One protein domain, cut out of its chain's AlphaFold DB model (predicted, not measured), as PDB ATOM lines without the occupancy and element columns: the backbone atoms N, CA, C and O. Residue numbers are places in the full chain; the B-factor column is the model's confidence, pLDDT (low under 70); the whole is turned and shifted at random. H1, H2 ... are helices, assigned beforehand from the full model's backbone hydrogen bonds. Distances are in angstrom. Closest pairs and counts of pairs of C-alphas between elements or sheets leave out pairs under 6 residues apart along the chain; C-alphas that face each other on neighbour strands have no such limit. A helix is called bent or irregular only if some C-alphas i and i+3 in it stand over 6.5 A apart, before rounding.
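AT A GLANCE: This is residues 242 to 295 and 314 to 335 of the 339 residues of an uncharacterized protein of Syntrophomonadaceae bacterium (UniProt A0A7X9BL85). Two helices, H1 and H4, lie side by side and run opposite ways, while the short H2 and H3 fold back from the end of H1 and H5 makes a loosely joined arm beyond H4. Residues 330 to 335 stick out at the end of that arm. The 76 printed residues include five named helices, H1 to H5 in chain order, and no named strand; the class is all helix. The whole is only just compact, close to loose, with a radius of gyration of the C-alphas of 13.3 A, and elongated, spanning 43 by 27 by 23 A.

HOW THE PARTS SIT: H1, residues 242 to 259, touches H4, residues 282 to 293, at a shallow tilt of 29 degrees, opposite ways; their closest C-alphas, of Leu 249 and Leu 288, are 5.8 A apart. With residue 257 alone, H1 only just touches H3, residues 268 to 273, with 3 pairs of C-alphas within 8 A; the closest, of Leu 257 and Phe 272, are 6.9 A apart. H2, residues 261 to 264, is close to but not clearly touching H3, the closest C-alphas being those of Ser 262 and Ala 268, 5.7 A apart. H5, residues 322 to 334, is close to but not clearly touching H4, with the closest C-alphas, of Tyr 289 and Thr 322, 7.8 A apart; at 72 degrees the two are only just about perpendicular. H1 and H5 are apart. In H1, H3 and H4 every O i to N i+4 pair is within hydrogen-bond range, in H5 6 of 9; H2 is too short for such a pair.

IN THESE COORDINATES: H1 begins at C-alpha 242 (-35.012, 9.444, -0.086) and is 26.0 A long from first to last C-alpha. H2 is only just irregular, with C-alphas 261 and 264 6.8 A apart. H3 follows after a tight link. H4 is 16.6 A long, from C-alpha 282 (-28.932, -4.050, -13.103). H5 is 19.3 A long and ends at C-alpha 334 (-41.202, 16.676, -23.228).

THE WHOLE: The C-alphas farthest apart, of Lys 264 and Asn 335, are 43.9 A apart. Residues 296 to 313 are not printed, and C-alphas 295 and 314 are 18.9 A apart across this cut. Of the links that are printed whole, none is long. The mean pLDDT of the printed part is 70.2; 31 residues are under 70, among them 314 to 335.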
ATOM      1  N   GLN A 242     -35.739   9.677   1.150       97.44
ATOM      2  CA  GLN A 242     -35.012   9.444  -0.086       97.44
ATOM      3  C   GLN A 242     -33.562   9.015   0.180       97.44
ATOM      4  O   GLN A 242     -33.109   8.036  -0.404       97.44
ATOM      5  N   LEU A 243     -32.864   9.672   1.110       97.25
ATOM      6  CA  LEU A 243     -31.502   9.311   1.515       97.25
ATOM      7  C   LEU A 243     -31.448   7.948   2.214       97.25
ATOM      8  O   LEU A 243     -30.551   7.155   1.939       97.25
ATOM      9  N   LYS A 244     -32.442   7.608   3.044       97.25
ATOM     10  CA  LYS A 244     -32.547   6.273   3.650       97.25
ATOM     11  C   LYS A 244     -32.782   5.186   2.601       97.25
ATOM     12  O   LYS A 244     -32.189   4.116   2.696       97.25
ATOM     13  N   LYS A 245     -33.596   5.468   1.577       97.12
ATOM     14  CA  LYS A 245     -33.776   4.570   0.428       97.12
ATOM     15  C   LYS A 245     -32.464   4.365  -0.334       97.12
ATOM     16  O   LYS A 245     -32.128   3.229  -0.635       97.12
ATOM     17  N   ILE A 246     -31.730   5.440  -0.618       95.50
ATOM     18  CA  ILE A 246     -30.417   5.377  -1.278       95.50
ATOM     19  C   ILE A 246     -29.439   4.528  -0.459       95.50
ATOM     20  O   ILE A 246     -28.815   3.634  -1.016       95.50
ATOM     21  N   TYR A 247     -29.368   4.746   0.857       94.69
ATOM     22  CA  TYR A 247     -28.539   3.953   1.767       94.69
ATOM     23  C   TYR A 247     -28.865   2.455   1.702       94.69
ATOM     24  O   TYR A 247     -27.958   1.640   1.566       94.69
ATOM     25  N   ASN A 248     -30.150   2.085   1.745       96.00
ATOM     26  CA  ASN A 248     -30.555   0.679   1.662       96.00
ATOM     27  C   ASN A 248     -30.176   0.062   0.303       96.00
ATOM     28  O   ASN A 248     -29.573  -1.005   0.273       96.00
ATOM     29  N   LEU A 249     -30.453   0.759  -0.806       93.56
ATOM     30  CA  LEU A 249     -30.106   0.297  -2.158       93.56
ATOM     31  C   LEU A 249     -28.590   0.136  -2.338       93.56
ATOM     32  O   LEU A 249     -28.138  -0.837  -2.935       93.56
ATOM     33  N   ALA A 250     -27.800   1.074  -1.808       90.25
ATOM     34  CA  ALA A 250     -26.344   0.991  -1.825       90.25
ATOM     35  C   ALA A 250     -25.834  -0.187  -0.977       90.25
ATOM     36  O   ALA A 250     -24.918  -0.889  -1.400       90.25
ATOM     37  N   GLY A 251     -26.452  -0.443   0.182       90.31
ATOM     38  CA  GLY A 251     -26.151  -1.602   1.023       90.31
ATOM     39  C   GLY A 251     -26.452  -2.930   0.325       90.31
ATOM     40  O   GLY A 251     -25.603  -3.817   0.303       90.31
ATOM     41  N   GLU A 252     -27.615  -3.047  -0.318       91.25
ATOM     42  CA  GLU A 252     -27.965  -4.218  -1.128       91.25
ATOM     43  C   GLU A 252     -26.976  -4.414  -2.285       91.25
ATOM     44  O   GLU A 252     -26.538  -5.537  -2.546       91.25
ATOM     45  N   LEU A 253     -26.569  -3.332  -2.955       86.44
ATOM     46  CA  LEU A 253     -25.604  -3.402  -4.051       86.44
ATOM     47  C   LEU A 253     -24.235  -3.875  -3.549       86.44
ATOM     48  O   LEU A 253     -23.624  -4.746  -4.165       86.44
ATOM     49  N   ALA A 254     -23.789  -3.365  -2.399       85.19
ATOM     50  CA  ALA A 254     -22.556  -3.803  -1.753       85.19
ATOM     51  C   ALA A 254     -22.609  -5.291  -1.366       85.19
ATOM     52  O   ALA A 254     -21.639  -6.013  -1.594       85.19
ATOM     53  N   CYS A 255     -23.739  -5.784  -0.850       86.75
ATOM     54  CA  CYS A 255     -23.922  -7.210  -0.570       86.75
ATOM     55  C   CYS A 255     -23.814  -8.070  -1.837       86.75
ATOM     56  O   CYS A 255     -23.169  -9.117  -1.800       86.75
ATOM     57  N   ASN A 256     -24.404  -7.636  -2.958       85.69
ATOM     58  CA  ASN A 256     -24.269  -8.358  -4.225       85.69
ATOM     59  C   ASN A 256     -22.805  -8.386  -4.693       85.69
ATOM     60  O   ASN A 256     -22.310  -9.453  -5.041       85.69
ATOM     61  N   LEU A 257     -22.087  -7.259  -4.611       83.31
ATOM     62  CA  LEU A 257     -20.665  -7.199  -4.962       83.31
ATOM     63  C   LEU A 257     -19.829  -8.152  -4.101       83.31
ATOM     64  O   LEU A 257     -19.005  -8.893  -4.620       83.31
ATOM     65  N   LEU A 258     -20.049  -8.172  -2.785       83.25
ATOM     66  CA  LEU A 258     -19.306  -9.043  -1.870       83.25
ATOM     67  C   LEU A 258     -19.563 -10.539  -2.107       83.25
ATOM     68  O   LEU A 258     -18.726 -11.362  -1.721       83.25
ATOM     69  N   ASN A 259     -20.679 -10.896  -2.737       84.25
ATOM     70  CA  ASN A 259     -21.019 -12.274  -3.089       84.25
ATOM     71  C   ASN A 259     -20.604 -12.656  -4.519       84.25
ATOM     72  O   ASN A 259     -20.585 -13.842  -4.834       84.25
ATOM     73  N   ASP A 260     -20.239 -11.687  -5.358       80.81
ATOM     74  CA  ASP A 260     -19.812 -11.919  -6.735       80.81
ATOM     75  C   ASP A 260     -18.320 -12.299  -6.818       80.81
ATOM     76  O   ASP A 260     -17.483 -11.835  -6.035       80.81
ATOM     77  N   GLU A 261     -17.962 -13.153  -7.778       76.81
ATOM     78  CA  GLU A 261     -16.572 -13.583  -7.973       76.81
ATOM     79  C   GLU A 261     -15.661 -12.437  -8.441       76.81
ATOM     80  O   GLU A 261     -14.471 -12.419  -8.104       76.81
ATOM     81  N   SER A 262     -16.222 -11.439  -9.135       70.75
ATOM     82  CA  SER A 262     -15.497 -10.267  -9.634       70.75
ATOM     83  C   SER A 262     -15.008  -9.330  -8.534       70.75
ATOM     84  O   SER A 262     -14.175  -8.479  -8.819       70.75
ATOM     85  N   LYS A 263     -15.417  -9.499  -7.265       68.50
ATOM     86  CA  LYS A 263     -14.951  -8.672  -6.128       68.50
ATOM     87  C   LYS A 263     -13.434  -8.627  -5.943       68.50
ATOM     88  O   LYS A 263     -12.928  -7.745  -5.258       68.50
ATOM     89  N   LYS A 264     -12.717  -9.610  -6.495       71.31
ATOM     90  CA  LYS A 264     -11.249  -9.682  -6.466       71.31
ATOM     91  C   LYS A 264     -10.590  -8.783  -7.521       71.31
ATOM     92  O   LYS A 264      -9.383  -8.562  -7.440       71.31
ATOM     93  N   ASP A 265     -11.349  -8.265  -8.485       73.00
ATOM     94  CA  ASP A 265     -10.846  -7.328  -9.484       73.00
ATOM     95  C   ASP A 265     -10.530  -5.976  -8.836       73.00
ATOM     96  O   ASP A 265     -11.339  -5.414  -8.102       73.00
ATOM     97  N   GLN A 266      -9.398  -5.372  -9.201       64.00
ATOM     98  CA  GLN A 266      -9.042  -4.023  -8.731       64.00
ATOM     99  C   GLN A 266     -10.090  -2.958  -9.108       64.00
ATOM    100  O   GLN A 266     -10.263  -1.986  -8.382       64.00
ATOM    101  N   ASN A 267     -10.837  -3.181 -10.198       66.50
ATOM    102  CA  ASN A 267     -11.912  -2.303 -10.672       66.50
ATOM    103  C   ASN A 267     -13.308  -2.901 -10.445       66.50
ATOM    104  O   ASN A 267     -14.253  -2.497 -11.126       66.50
ATOM    105  N   ALA A 268     -13.443  -3.882  -9.543       66.31
ATOM    106  CA  ALA A 268     -14.701  -4.586  -9.305       66.31
ATOM    107  C   ALA A 268     -15.846  -3.601  -9.080       66.31
ATOM    108  O   ALA A 268     -16.852  -3.664  -9.768       66.31
ATOM    109  N   LEU A 269     -15.636  -2.616  -8.208       67.81
ATOM    110  CA  LEU A 269     -16.634  -1.618  -7.843       67.81
ATOM    111  C   LEU A 269     -17.110  -0.785  -9.050       67.81
ATOM    112  O   LEU A 269     -18.315  -0.654  -9.248       67.81
ATOM    113  N   GLN A 270     -16.195  -0.290  -9.894       70.25
ATOM    114  CA  GLN A 270     -16.566   0.451 -11.106       70.25
ATOM    115  C   GLN A 270     -17.324  -0.457 -12.078       70.25
ATOM    116  O   GLN A 270     -18.419  -0.106 -12.490       70.25
ATOM    117  N   LYS A 271     -16.810  -1.655 -12.390       66.25
ATOM    118  CA  LYS A 271     -17.481  -2.612 -13.295       66.25
ATOM    119  C   LYS A 271     -18.859  -3.044 -12.786       66.25
ATOM    120  O   LYS A 271     -19.754  -3.323 -13.576       66.25
ATOM    121  N   PHE A 272     -19.013  -3.121 -11.469       69.50
ATOM    122  CA  PHE A 272     -20.243  -3.537 -10.813       69.50
ATOM    123  C   PHE A 272     -21.324  -2.460 -10.879       69.50
ATOM    124  O   PHE A 272     -22.509  -2.781 -10.944       69.50
ATOM    125  N   VAL A 273     -20.910  -1.192 -10.889       69.25
ATOM    126  CA  VAL A 273     -21.786  -0.026 -11.011       69.25
ATOM    127  C   VAL A 273     -22.038   0.335 -12.487       69.25
ATOM    128  O   VAL A 273     -23.164   0.677 -12.840       69.25
ATOM    129  N   ASP A 274     -21.054   0.155 -13.374       69.69
ATOM    130  CA  ASP A 274     -21.168   0.246 -14.843       69.69
ATOM    131  C   ASP A 274     -21.786  -1.024 -15.450       69.69
ATOM    132  O   ASP A 274     -21.247  -1.704 -16.333       69.69
ATOM    133  N   THR A 275     -22.934  -1.407 -14.903       70.12
ATOM    134  CA  THR A 275     -23.452  -2.751 -15.101       70.12
ATOM    135  C   THR A 275     -24.214  -2.901 -16.416       70.12
ATOM    136  O   THR A 275     -25.023  -2.057 -16.818       70.12
ATOM    137  N   LYS A 276     -23.965  -4.011 -17.115       76.81
ATOM    138  CA  LYS A 276     -24.694  -4.364 -18.342       76.81
ATOM    139  C   LYS A 276     -26.129  -4.750 -17.987       76.81
ATOM    140  O   LYS A 276     -26.370  -5.340 -16.940       76.81
ATOM    141  N   LYS A 277     -27.070  -4.539 -18.914       82.00
ATOM    142  CA  LYS A 277     -28.486  -4.948 -18.764       82.00
ATOM    143  C   LYS A 277     -28.688  -6.425 -18.403       82.00
ATOM    144  O   LYS A 277     -29.740  -6.791 -17.906       82.00
ATOM    145  N   THR A 278     -27.706  -7.272 -18.691       81.50
ATOM    146  CA  THR A 278     -27.733  -8.711 -18.409       81.50
ATOM    147  C   THR A 278     -27.322  -9.066 -16.981       81.50
ATOM    148  O   THR A 278     -27.405 -10.233 -16.612       81.50
ATOM    149  N   ALA A 279     -26.814  -8.115 -16.193       81.62
ATOM    150  CA  ALA A 279     -26.362  -8.386 -14.837       81.62
ATOM    151  C   ALA A 279     -27.552  -8.543 -13.869       81.62
ATOM    152  O   ALA A 279     -28.486  -7.739 -13.937       81.62
ATOM    153  N   PRO A 280     -27.503  -9.492 -12.915       84.94
ATOM    154  CA  PRO A 280     -28.587  -9.712 -11.949       84.94
ATOM    155  C   PRO A 280     -28.950  -8.480 -11.104       84.94
ATOM    156  O   PRO A 280     -30.086  -8.340 -10.666       84.94
ATOM    157  N   TRP A 281     -27.995  -7.572 -10.883       85.12
ATOM    158  CA  TRP A 281     -28.159  -6.352 -10.085       85.12
ATOM    159  C   TRP A 281     -28.428  -5.089 -10.922       85.12
ATOM    160  O   TRP A 281     -28.392  -3.982 -10.381       85.12
ATOM    161  N   TYR A 282     -28.699  -5.211 -12.229       86.06
ATOM    162  CA  TYR A 282     -28.932  -4.050 -13.103       86.06
ATOM    163  C   TYR A 282     -30.077  -3.156 -12.610       86.06
ATOM    164  O   TYR A 282     -29.896  -1.947 -12.450       86.06
ATOM    165  N   ASP A 283     -31.227  -3.744 -12.276       88.12
ATOM    166  CA  ASP A 283     -32.393  -2.989 -11.799       88.12
ATOM    167  C   ASP A 283     -32.137  -2.288 -10.457       88.12
ATOM    168  O   ASP A 283     -32.684  -1.210 -10.191       88.12
ATOM    169  N   LEU A 284     -31.266  -2.865  -9.623       88.94
ATOM    170  CA  LEU A 284     -30.846  -2.278  -8.354       88.94
ATOM    171  C   LEU A 284     -29.986  -1.028  -8.586       88.94
ATOM    172  O   LEU A 284     -30.255   0.018  -7.993       88.94
ATOM    173  N   VAL A 285     -29.016  -1.105  -9.503       86.75
ATOM    174  CA  VAL A 285     -28.181   0.037  -9.915       86.75
ATOM    175  C   VAL A 285     -29.037   1.152 -10.519       86.75
ATOM    176  O   VAL A 285     -28.918   2.312 -10.119       86.75
ATOM    177  N   VAL A 286     -29.964   0.817 -11.421       87.56
ATOM    178  CA  VAL A 286     -30.902   1.795 -11.999       87.56
ATOM    179  C   VAL A 286     -31.751   2.444 -10.902       87.56
ATOM    180  O   VAL A 286     -31.900   3.668 -10.867       87.56
ATOM    181  N   SER A 287     -32.271   1.652  -9.963       91.38
ATOM    182  CA  SER A 287     -33.070   2.151  -8.839       91.38
ATOM    183  C   SER A 287     -32.283   3.082  -7.921       91.38
ATOM    184  O   SER A 287     -32.843   4.075  -7.437       91.38
ATOM    185  N   LEU A 288     -31.000   2.792  -7.694       90.81
ATOM    186  CA  LEU A 288     -30.081   3.631  -6.931       90.81
ATOM    187  C   LEU A 288     -29.867   4.979  -7.629       90.81
ATOM    188  O   LEU A 288     -30.139   6.020  -7.027       90.81
ATOM    189  N   TYR A 289     -29.500   4.982  -8.912       88.38
ATOM    190  CA  TYR A 289     -29.280   6.217  -9.672       88.38
ATOM    191  C   TYR A 289     -30.538   7.074  -9.812       88.38
ATOM    192  O   TYR A 289     -30.487   8.284  -9.585       88.38
ATOM    193  N   LEU A 290     -31.693   6.465 -10.097       89.94
ATOM    194  CA  LEU A 290     -32.974   7.180 -10.105       89.94
ATOM    195  C   LEU A 290     -33.309   7.755  -8.727       89.94
ATOM    196  O   LEU A 290     -33.968   8.789  -8.620       89.94
ATOM    197  N   SER A 291     -32.886   7.084  -7.657       94.44
ATOM    198  CA  SER A 291     -33.085   7.579  -6.300       94.44
ATOM    199  C   SER A 291     -32.174   8.766  -5.985       94.44
ATOM    200  O   SER A 291     -32.648   9.728  -5.386       94.44
ATOM    201  N   ILE A 292     -30.922   8.750  -6.435       93.50
ATOM    202  CA  ILE A 292     -29.995   9.882  -6.306       93.50
ATOM    203  C   ILE A 292     -30.491  11.082  -7.127       93.50
ATOM    204  O   ILE A 292     -30.581  12.191  -6.606       93.50
ATOM    205  N   ALA A 293     -30.913  10.863  -8.377       92.88
ATOM    206  CA  ALA A 293     -31.400  11.923  -9.262       92.88
ATOM    207  C   ALA A 293     -32.624  12.671  -8.700       92.88
ATOM    208  O   ALA A 293     -32.774  13.871  -8.921       92.88
ATOM    209  N   ARG A 294     -33.478  11.992  -7.920       96.38
ATOM    210  CA  ARG A 294     -34.638  12.607  -7.244       96.38
ATOM    211  C   ARG A 294     -34.266  13.631  -6.167       96.38
ATOM    212  O   ARG A 294     -35.143  14.379  -5.749       96.38
ATOM    213  N   LEU A 295     -33.014  13.666  -5.711       97.19
ATOM    214  CA  LEU A 295     -32.540  14.693  -4.783       97.19
ATOM    215  C   LEU A 295     -32.233  16.023  -5.490       97.19
ATOM    216  O   LEU A 295     -32.093  17.045  -4.827       97.19
ATOM    217  N   ALA A 314     -17.258   4.949  -5.566       49.59
ATOM    218  CA  ALA A 314     -17.114   4.010  -6.666       49.59
ATOM    219  C   ALA A 314     -16.807   4.628  -8.037       49.59
ATOM    220  O   ALA A 314     -16.317   3.904  -8.889       49.59
ATOM    221  N   THR A 315     -17.106   5.912  -8.271       49.81
ATOM    222  CA  THR A 315     -17.087   6.530  -9.613       49.81
ATOM    223  C   THR A 315     -15.814   7.317  -9.927       49.81
ATOM    224  O   THR A 315     -15.812   8.173 -10.811       49.81
ATOM    225  N   HIS A 316     -14.722   7.077  -9.200       36.81
ATOM    226  CA  HIS A 316     -13.412   7.579  -9.603       36.81
ATOM    227  C   HIS A 316     -12.761   6.596 -10.567       36.81
ATOM    228  O   HIS A 316     -11.900   5.840 -10.151       36.81
ATOM    229  N   LEU A 317     -13.181   6.620 -11.830       34.56
ATOM    230  CA  LEU A 317     -12.386   6.326 -13.025       34.56
ATOM    231  C   LEU A 317     -13.215   6.857 -14.205       34.56
ATOM    232  O   LEU A 317     -14.418   6.639 -14.267       34.56
ATOM    233  N   GLU A 318     -12.579   7.662 -15.050       32.84
ATOM    234  CA  GLU A 318     -13.128   8.372 -16.212       32.84
ATOM    235  C   GLU A 318     -14.318   7.649 -16.878       32.84
ATOM    236  O   GLU A 318     -14.119   6.553 -17.375       32.84
ATOM    237  N   TYR A 319     -15.522   8.251 -16.833       33.75
ATOM    238  CA  TYR A 319     -16.726   8.119 -17.695       33.75
ATOM    239  C   TYR A 319     -18.021   8.274 -16.849       33.75
ATOM    240  O   TYR A 319     -18.201   7.573 -15.853       33.75
ATOM    241  N   PRO A 320     -18.968   9.173 -17.195       41.62
ATOM    242  CA  PRO A 320     -20.170   9.394 -16.406       41.62
ATOM    243  C   PRO A 320     -21.316   8.510 -16.893       41.62
ATOM    244  O   PRO A 320     -21.943   8.758 -17.922       41.62
ATOM    245  N   VAL A 321     -21.706   7.562 -16.048       42.69
ATOM    246  CA  VAL A 321     -22.987   6.842 -16.149       42.69
ATOM    247  C   VAL A 321     -24.180   7.798 -15.997       42.69
ATOM    248  O   VAL A 321     -25.286   7.509 -16.443       42.69
ATOM    249  N   THR A 322     -23.983   8.987 -15.415       43.00
ATOM    250  CA  THR A 322     -25.074   9.933 -15.136       43.00
ATOM    251  C   THR A 322     -25.645  10.633 -16.373       43.00
ATOM    252  O   THR A 322     -26.807  11.041 -16.338       43.00
ATOM    253  N   ASP A 323     -24.897  10.733 -17.477       37.72
ATOM    254  CA  ASP A 323     -25.380  11.442 -18.675       37.72
ATOM    255  C   ASP A 323     -26.371  10.602 -19.501       37.72
ATOM    256  O   ASP A 323     -27.304  11.146 -20.093       37.72
ATOM    257  N   LEU A 324     -26.282   9.269 -19.455       35.00
ATOM    258  CA  LEU A 324     -27.215   8.380 -20.167       35.00
ATOM    259  C   LEU A 324     -28.620   8.338 -19.532       35.00
ATOM    260  O   LEU A 324     -29.622   8.149 -20.231       35.00
ATOM    261  N   TYR A 325     -28.726   8.561 -18.219       38.31
ATOM    262  CA  TYR A 325     -29.997   8.439 -17.494       38.31
ATOM    263  C   TYR A 325     -30.703   9.783 -17.244       38.31
ATOM    264  O   TYR A 325     -31.930   9.813 -17.172       38.31
ATOM    265  N   CYS A 326     -29.984  10.912 -17.188       32.69
ATOM    266  CA  CYS A 326     -30.623  12.233 -17.109       32.69
ATOM    267  C   CYS A 326     -31.236  12.681 -18.451       32.69
ATOM    268  O   CYS A 326     -32.320  13.269 -18.459       32.69
ATOM    269  N   VAL A 327     -30.600  12.366 -19.586       35.28
ATOM    270  CA  VAL A 327     -31.087  12.768 -20.923       35.28
ATOM    271  C   VAL A 327     -32.337  11.980 -21.342       35.28
ATOM    272  O   VAL A 327     -33.261  12.541 -21.939       35.28
ATOM    273  N   SER A 328     -32.433  10.701 -20.965       31.83
ATOM    274  CA  SER A 328     -33.614   9.867 -21.248       31.83
ATOM    275  C   SER A 328     -34.832  10.243 -20.392       31.83
ATOM    276  O   SER A 328     -35.968  10.108 -20.840       31.83
ATOM    277  N   TRP A 329     -34.627  10.800 -19.194       31.48
ATOM    278  CA  TRP A 329     -35.726  11.232 -18.323       31.48
ATOM    279  C   TRP A 329     -36.258  12.635 -18.664       31.48
ATOM    280  O   TRP A 329     -37.460  12.883 -18.556       31.48
ATOM    281  N   LEU A 330     -35.395  13.552 -19.123       35.59
ATOM    282  CA  LEU A 330     -35.820  14.876 -19.601       35.59
ATOM    283  C   LEU A 330     -36.560  14.794 -20.945       35.59
ATOM    284  O   LEU A 330     -37.571  15.474 -21.114       35.59
ATOM    285  N   SER A 331     -36.141  13.903 -21.849       34.06
ATOM    286  CA  SER A 331     -36.855  13.648 -23.112       34.06
ATOM    287  C   SER A 331     -38.200  12.929 -22.913       34.06
ATOM    288  O   SER A 331     -39.139  13.155 -23.677       34.06
ATOM    289  N   ALA A 332     -38.356  12.144 -21.839       33.16
ATOM    290  CA  ALA A 332     -39.635  11.533 -21.467       33.16
ATOM    291  C   ALA A 332     -40.660  12.539 -20.901       33.16
ATOM    292  O   ALA A 332     -41.864  12.310 -21.008       33.16
ATOM    293  N   LYS A 333     -40.221  13.679 -20.342       33.66
ATOM    294  CA  LYS A 333     -41.130  14.749 -19.887       33.66
ATOM    295  C   LYS A 333     -41.580  15.691 -21.003       33.66
ATOM    296  O   LYS A 333     -42.662  16.259 -20.887       33.66
ATOM    297  N   THR A 334     -40.814  15.834 -22.083       37.50
ATOM    298  CA  THR A 334     -41.202  16.676 -23.228       37.50
ATOM    299  C   THR A 334     -42.158  15.989 -24.205       37.50
ATOM    300  O   THR A 334     -42.704  16.666 -25.064       37.50
ATOM    301  N   ASN A 335     -42.409  14.680 -24.062       32.53
ATOM    302  CA  ASN A 335     -43.249  13.898 -24.983       32.53
ATOM    303  C   ASN A 335     -44.600  13.435 -24.404       32.53
ATOM    304  O   ASN A 335     -45.224  12.518 -24.932       32.53
TER     305      ASN A 335